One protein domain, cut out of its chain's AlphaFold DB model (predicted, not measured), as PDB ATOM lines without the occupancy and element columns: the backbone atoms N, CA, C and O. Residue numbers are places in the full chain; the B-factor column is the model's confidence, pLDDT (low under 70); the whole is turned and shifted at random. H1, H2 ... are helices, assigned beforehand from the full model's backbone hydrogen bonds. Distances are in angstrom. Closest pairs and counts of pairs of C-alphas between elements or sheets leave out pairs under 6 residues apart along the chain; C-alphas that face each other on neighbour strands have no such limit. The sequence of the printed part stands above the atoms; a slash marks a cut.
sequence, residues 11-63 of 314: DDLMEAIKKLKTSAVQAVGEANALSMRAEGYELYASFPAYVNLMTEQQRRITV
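AT A GLANCE: This is residues 11 to 63 of the 314 residues of the protein "PMC2NT domain-containing protein" of Gongylonema pulchrum (UniProt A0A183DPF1). The long helix H1 sticks out as a free arm; beyond its last residue a short link and the little helix H2 turn the chain, and H3 folds back, making an open hook with a gap between H1 and H3. The 53 printed residues, with three named helices in the order H1, H2, H3 and no named strand, are all helix in class. The whole is extended, with a radius of gyration of the C-alphas of 15.5 A and spans of 50 by 25 by 13 A.

HOW THE PARTS SIT: H1, residues 11 to 32, is apart from both H2, residues 41 to 45, and H3, residues 48 to 62. H2 and H3 only just touch, only at the corner by their tight link, with 3 pairs of C-alphas within 8 A; the closest C-alphas, of Ala 45 and Val 51, are 5.7 A apart. H3 touches H2 with residues 50 to 51 alone. In H1, H2 and H3 every O i to N i+4 pair is within hydrogen-bond range.

IN THESE COORDINATES: H1 runs 31.7 A from C-alpha 11 at (-24.716, 154.120, 382.157). H2 measures 6.0 A. H3 runs 20.2 A to C-alpha 62 at (5.400, 164.892, 388.246).

THE WHOLE: The C-alphas farthest apart, of Asp 11 and Ser 46, are 49.8 A apart. The printed part has no cut and no long link. Residues 35 to 40 and 59 to 63 have pLDDT under 70.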
ATOM      1  N   ASP A  11     -25.382 155.113 382.997       78.75
ATOM      2  CA  ASP A  11     -24.716 154.120 382.157       78.75
ATOM      3  C   ASP A  11     -23.525 154.731 381.397       78.75
ATOM      4  O   ASP A  11     -22.435 154.149 381.378       78.75
ATOM      5  N   ASP A  12     -23.673 155.958 380.886       82.88
ATOM      6  CA  ASP A  12     -22.582 156.714 380.255       82.88
ATOM      7  C   ASP A  12     -21.429 157.003 381.230       82.88
ATOM      8  O   ASP A  12     -20.246 156.895 380.880       82.88
ATOM      9  N   LEU A  13     -21.758 157.339 382.482       81.25
ATOM     10  CA  LEU A  13     -20.769 157.563 383.534       81.25
ATOM     11  C   LEU A  13     -20.022 156.268 383.875       81.25
ATOM     12  O   LEU A  13     -18.797 156.278 384.011       81.25
ATOM     13  N   MET A  14     -20.737 155.150 383.996       82.44
ATOM     14  CA  MET A  14     -20.144 153.848 384.307       82.44
ATOM     15  C   MET A  14     -19.212 153.363 383.194       82.44
ATOM     16  O   MET A  14     -18.123 152.852 383.475       82.44
ATOM     17  N   GLU A  15     -19.574 153.596 381.934       87.81
ATOM     18  CA  GLU A  15     -18.720 153.286 380.789       87.81
ATOM     19  C   GLU A  15     -17.474 154.189 380.744       87.81
ATOM     20  O   GLU A  15     -16.360 153.715 380.495       87.81
ATOM     21  N   ALA A  16     -17.610 155.479 381.073       82.88
ATOM     22  CA  ALA A  16     -16.469 156.383 381.212       82.88
ATOM     23  C   ALA A  16     -15.511 155.944 382.338       82.88
ATOM     24  O   ALA A  16     -14.291 155.945 382.150       82.88
ATOM     25  N   ILE A  17     -16.044 155.504 383.484       84.44
ATOM     26  CA  ILE A  17     -15.255 154.964 384.601       84.44
ATOM     27  C   ILE A  17     -14.502 153.703 384.168       84.44
ATOM     28  O   ILE A  17     -13.324 153.542 384.494       84.44
ATOM     29  N   LYS A  18     -15.152 152.807 383.420       87.25
ATOM     30  CA  LYS A  18     -14.533 151.573 382.926       87.25
ATOM     31  C   LYS A  18     -13.369 151.865 381.980       87.25
ATOM     32  O   LYS A  18     -12.290 151.309 382.174       87.25
ATOM     33  N   LYS A  19     -13.555 152.786 381.029       88.50
ATOM     34  CA  LYS A  19     -12.498 153.250 380.112       88.50
ATOM     35  C   LYS A  19     -11.329 153.899 380.851       88.50
ATOM     36  O   LYS A  19     -10.172 153.669 380.509       88.50
ATOM     37  N   LEU A  20     -11.615 154.688 381.889       82.50
ATOM     38  CA  LEU A  20     -10.577 155.292 382.721       82.50
ATOM     39  C   LEU A  20      -9.759 154.222 383.458       82.50
ATOM     40  O   LEU A  20      -8.532 154.288 383.456       82.50
ATOM     41  N   LYS A  21     -10.424 153.224 384.057       81.69
ATOM     42  CA  LYS A  21      -9.756 152.122 384.767       81.69
ATOM     43  C   LYS A  21      -8.850 151.314 383.839       81.69
ATOM     44  O   LYS A  21      -7.704 151.060 384.195       81.69
ATOM     45  N   THR A  22      -9.329 150.934 382.654       87.06
ATOM     46  CA  THR A  22      -8.521 150.156 381.701       87.06
ATOM     47  C   THR A  22      -7.324 150.950 381.189       87.06
ATOM     48  O   THR A  22      -6.221 150.412 381.146       87.06
ATOM     49  N   SER A  23      -7.507 152.238 380.884       81.00
ATOM     50  CA  SER A  23      -6.414 153.127 380.478       81.00
ATOM     51  C   SER A  23      -5.368 153.309 381.585       81.00
ATOM     52  O   SER A  23      -4.172 153.267 381.305       81.00
ATOM     53  N   ALA A  24      -5.789 153.438 382.848       79.69
ATOM     54  CA  ALA A  24      -4.868 153.524 383.980       79.69
ATOM     55  C   ALA A  24      -4.053 152.232 384.162       79.69
ATOM     56  O   ALA A  24      -2.843 152.293 384.361       79.69
ATOM     57  N   VAL A  25      -4.689 151.060 384.041       85.50
ATOM     58  CA  VAL A  25      -4.000 149.758 384.121       85.50
ATOM     59  C   VAL A  25      -2.984 149.595 382.989       85.50
ATOM     60  O   VAL A  25      -1.871 149.137 383.240       85.50
ATOM     61  N   GLN A  26      -3.330 150.001 381.765       83.75
ATOM     62  CA  GLN A  26      -2.406 149.984 380.625       83.75
ATOM     63  C   GLN A  26      -1.201 150.895 380.864       83.75
ATOM     64  O   GLN A  26      -0.069 150.441 380.729       83.75
ATOM     65  N   ALA A  27      -1.429 152.131 381.315       79.75
ATOM     66  CA  ALA A  27      -0.356 153.071 381.624       79.75
ATOM     67  C   ALA A  27       0.583 152.547 382.727       79.75
ATOM     68  O   ALA A  27       1.798 152.685 382.623       79.75
ATOM     69  N   VAL A  28       0.041 151.896 383.764       81.06
ATOM     70  CA  VAL A  28       0.845 151.240 384.811       81.06
ATOM     71  C   VAL A  28       1.623 150.046 384.248       81.06
ATOM     72  O   VAL A  28       2.782 149.846 384.607       81.06
ATOM     73  N   GLY A  29       1.016 149.261 383.356       82.69
ATOM     74  CA  GLY A  29       1.681 148.156 382.664       82.69
ATOM     75  C   GLY A  29       2.867 148.623 381.818       82.69
ATOM     76  O   GLY A  29       3.963 148.086 381.954       82.69
ATOM     77  N   GLU A  30       2.673 149.664 381.008       83.62
ATOM     78  CA  GLU A  30       3.720 150.276 380.183       83.62
ATOM     79  C   GLU A  30       4.817 150.925 381.033       83.62
ATOM     80  O   GLU A  30       5.999 150.746 380.748       83.62
ATOM     81  N   ALA A  31       4.453 151.606 382.126       77.94
ATOM     82  CA  ALA A  31       5.419 152.168 383.067       77.94
ATOM     83  C   ALA A  31       6.269 151.080 383.745       77.94
ATOM     84  O   ALA A  31       7.474 151.248 383.918       77.94
ATOM     85  N   ASN A  32       5.668 149.938 384.093       78.56
ATOM     86  CA  ASN A  32       6.391 148.792 384.647       78.56
ATOM     87  C   ASN A  32       7.284 148.090 383.614       78.56
ATOM     88  O   ASN A  32       8.259 147.452 384.007       78.56
ATOM     89  N   ALA A  33       6.966 148.212 382.323       79.44
ATOM     90  CA  ALA A  33       7.770 147.694 381.220       79.44
ATOM     91  C   ALA A  33       8.950 148.612 380.840       79.44
ATOM     92  O   ALA A  33       9.756 148.243 379.983       79.44
ATOM     93  N   LEU A  34       9.075 149.798 381.455       73.38
ATOM     94  CA  LEU A  34      10.187 150.708 381.191       73.38
ATOM     95  C   LEU A  34      11.531 150.094 381.596       73.38
ATOM     96  O   LEU A  34      11.699 149.495 382.660       73.38
ATOM     97  N   SER A  35      12.527 150.345 380.750       62.94
ATOM     98  CA  SER A  35      13.885 149.799 380.835       62.94
ATOM     99  C   SER A  35      14.646 150.194 382.103       62.94
ATOM    100  O   SER A  35      15.684 149.605 382.369       62.94
ATOM    101  N   MET A  36      14.134 151.135 382.906       58.88
ATOM    102  CA  MET A  36      14.690 151.520 384.213       58.88
ATOM    103  C   MET A  36      14.823 150.344 385.195       58.88
ATOM    104  O   MET A  36      15.566 150.448 386.165       58.88
ATOM    105  N   ARG A  37      14.117 149.231 384.952       56.44
ATOM    106  CA  ARG A  37      14.190 147.992 385.745       56.44
ATOM    107  C   ARG A  37      14.886 146.822 385.033       56.44
ATOM    108  O   ARG A  37      14.928 145.731 385.592       56.44
ATOM    109  N   ALA A  38      15.388 147.016 383.812       62.72
ATOM    110  CA  ALA A  38      15.985 145.959 382.997       62.72
ATOM    111  C   ALA A  38      17.523 146.023 383.005       62.72
ATOM    112  O   ALA A  38      18.115 147.101 383.109       62.72
ATOM    113  N   GLU A  39      18.179 144.868 382.851       61.56
ATOM    114  CA  GLU A  39      19.630 144.804 382.649       61.56
ATOM    115  C   GLU A  39      20.030 145.621 381.407       61.56
ATOM    116  O   GLU A  39      19.430 145.495 380.339       61.56
ATOM    117  N   GLY A  40      21.026 146.499 381.556       69.50
ATOM    118  CA  GLY A  40      21.484 147.401 380.492       69.50
ATOM    119  C   GLY A  40      20.939 148.832 380.560       69.50
ATOM    120  O   GLY A  40      21.307 149.647 379.714       69.50
ATOM    121  N   TYR A  41      20.130 149.186 381.569       75.44
ATOM    122  CA  TYR A  41      19.693 150.573 381.795       75.44
ATOM    123  C   TYR A  41      20.859 151.568 381.869       75.44
ATOM    124  O   TYR A  41      20.771 152.656 381.309       75.44
ATOM    125  N   GLU A  42      21.972 151.180 382.493       80.06
ATOM    126  CA  GLU A  42      23.173 152.017 382.623       80.06
ATOM    127  C   GLU A  42      23.736 152.455 381.262       80.06
ATOM    128  O   GLU A  42      24.194 153.587 381.107       80.06
ATOM    129  N   LEU A  43      23.627 151.595 380.242       82.31
ATOM    130  CA  LEU A  43      24.036 151.920 378.880       82.31
ATOM    131  C   LEU A  43      23.087 152.943 378.250       82.31
ATOM    132  O   LEU A  43      23.546 153.901 377.637       82.31
ATOM    133  N   TYR A  44      21.775 152.796 378.433       76.81
ATOM    134  CA  TYR A  44      20.803 153.777 377.941       76.81
ATOM    135  C   TYR A  44      20.924 155.122 378.670       76.81
ATOM    136  O   TYR A  44      20.862 156.173 378.034       76.81
ATOM    137  N   ALA A  45      21.184 155.095 379.978       76.69
ATOM    138  CA  ALA A  45      21.430 156.275 380.801       76.69
ATOM    139  C   ALA A  45      22.733 157.010 380.433       76.69
ATOM    140  O   ALA A  45      22.873 158.191 380.736       76.69
ATOM    141  N   SER A  46      23.665 156.354 379.733       84.25
ATOM    142  CA  SER A  46      24.865 157.017 379.208       84.25
ATOM    143  C   SER A  46      24.578 157.962 378.031       84.25
ATOM    144  O   SER A  46      25.383 158.851 377.753       84.25
ATOM    145  N   PHE A  47      23.425 157.823 377.356       87.69
ATOM    146  CA  PHE A  47      23.034 158.684 376.240       87.69
ATOM    147  C   PHE A  47      22.213 159.892 376.726       87.69
ATOM    148  O   PHE A  47      21.073 159.723 377.172       87.69
ATOM    149  N   PRO A  48      22.700 161.137 376.548       85.94
ATOM    150  CA  PRO A  48      22.001 162.337 377.020       85.94
ATOM    151  C   PRO A  48      20.595 162.511 376.431       85.94
ATOM    152  O   PRO A  48      19.690 162.991 377.107       85.94
ATOM    153  N   ALA A  49      20.381 162.087 375.181       85.50
ATOM    154  CA  ALA A  49      19.075 162.164 374.526       85.50
ATOM    155  C   ALA A  49      18.014 161.289 375.217       85.50
ATOM    156  O   ALA A  49      16.865 161.704 375.358       85.50
ATOM    157  N   TYR A  50      18.406 160.100 375.686       84.12
ATOM    158  CA  TYR A  50      17.518 159.186 376.401       84.12
ATOM    159  C   TYR A  50      17.207 159.700 377.809       84.12
ATOM    160  O   TYR A  50      16.047 159.732 378.213       84.12
ATOM    161  N   VAL A  51      18.226 160.180 378.530       82.69
ATOM    162  CA  VAL A  51      18.058 160.775 379.865       82.69
ATOM    163  C   VAL A  51      17.147 162.000 379.812       82.69
ATOM    164  O   VAL A  51      16.261 162.137 380.653       82.69
ATOM    165  N   ASN A  52      17.299 162.856 378.798       84.88
ATOM    166  CA  ASN A  52      16.427 164.012 378.598       84.88
ATOM    167  C   ASN A  52      14.979 163.589 378.329       84.88
ATOM    168  O   ASN A  52      14.069 164.125 378.958       84.88
ATOM    169  N   LEU A  53      14.762 162.592 377.465       84.81
ATOM    170  CA  LEU A  53      13.427 162.064 377.180       84.81
ATOM    171  C   LEU A  53      12.767 161.466 378.431       84.81
ATOM    172  O   LEU A  53      11.595 161.739 378.687       84.81
ATOM    173  N   MET A  54      13.509 160.698 379.232       81.38
ATOM    174  CA  MET A  54      12.994 160.123 380.479       81.38
ATOM    175  C   MET A  54      12.730 161.189 381.543       81.38
ATOM    176  O   MET A  54      11.686 161.153 382.188       81.38
ATOM    177  N   THR A  55      13.601 162.193 381.662       77.44
ATOM    178  CA  THR A  55      13.388 163.354 382.542       77.44
ATOM    179  C   THR A  55      12.155 164.149 382.113       77.44
ATOM    180  O   THR A  55      11.416 164.654 382.954       77.44
ATOM    181  N   GLU A  56      11.887 164.244 380.811       79.19
ATOM    182  CA  GLU A  56      10.695 164.899 380.282       79.19
ATOM    183  C   GLU A  56       9.421 164.082 380.529       79.19
ATOM    184  O   GLU A  56       8.418 164.658 380.940       79.19
ATOM    185  N   GLN A  57       9.450 162.749 380.397       76.62
ATOM    186  CA  GLN A  57       8.310 161.908 380.798       76.62
ATOM    187  C   GLN A  57       8.070 161.946 382.312       76.62
ATOM    188  O   GLN A  57       6.925 162.067 382.745       76.62
ATOM    189  N   GLN A  58       9.133 161.927 383.120       74.25
ATOM    190  CA  GLN A  58       9.050 162.109 384.568       74.25
ATOM    191  C   GLN A  58       8.430 163.468 384.900       74.25
ATOM    192  O   GLN A  58       7.463 163.529 385.649       74.25
ATOM    193  N   ARG A  59       8.891 164.556 384.276       68.50
ATOM    194  CA  ARG A  59       8.275 165.884 384.419       68.50
ATOM    195  C   ARG A  59       6.802 165.885 384.001       68.50
ATOM    196  O   ARG A  59       5.976 166.396 384.741       68.50
ATOM    197  N   ARG A  60       6.424 165.237 382.895       68.06
ATOM    198  CA  ARG A  60       5.016 165.121 382.455       68.06
ATOM    199  C   ARG A  60       4.114 164.371 383.435       68.06
ATOM    200  O   ARG A  60       2.907 164.604 383.424       68.06
ATOM    201  N   ILE A  61       4.677 163.493 384.262       67.69
ATOM    202  CA  ILE A  61       3.968 162.768 385.326       67.69
ATOM    203  C   ILE A  61       4.007 163.541 386.660       67.69
ATOM    204  O   ILE A  61       3.026 163.512 387.401       67.69
ATOM    205  N   THR A  62       5.102 164.254 386.950       57.47
ATOM    206  CA  THR A  62       5.400 164.892 388.246       57.47
ATOM    207  C   THR A  62       5.045 166.384 388.313       57.47
ATOM    208  O   THR A  62       4.246 166.786 389.153       57.47
ATOM    209  N   VAL A  63       5.591 167.228 387.434       54.34
ATOM    210  CA  VAL A  63       5.332 168.682 387.362       54.34
ATOM    211  C   VAL A  63       5.608 169.128 385.939       54.34
ATOM    212  O   VAL A  63       6.739 168.942 385.535       54.34
TER     213      VAL A  63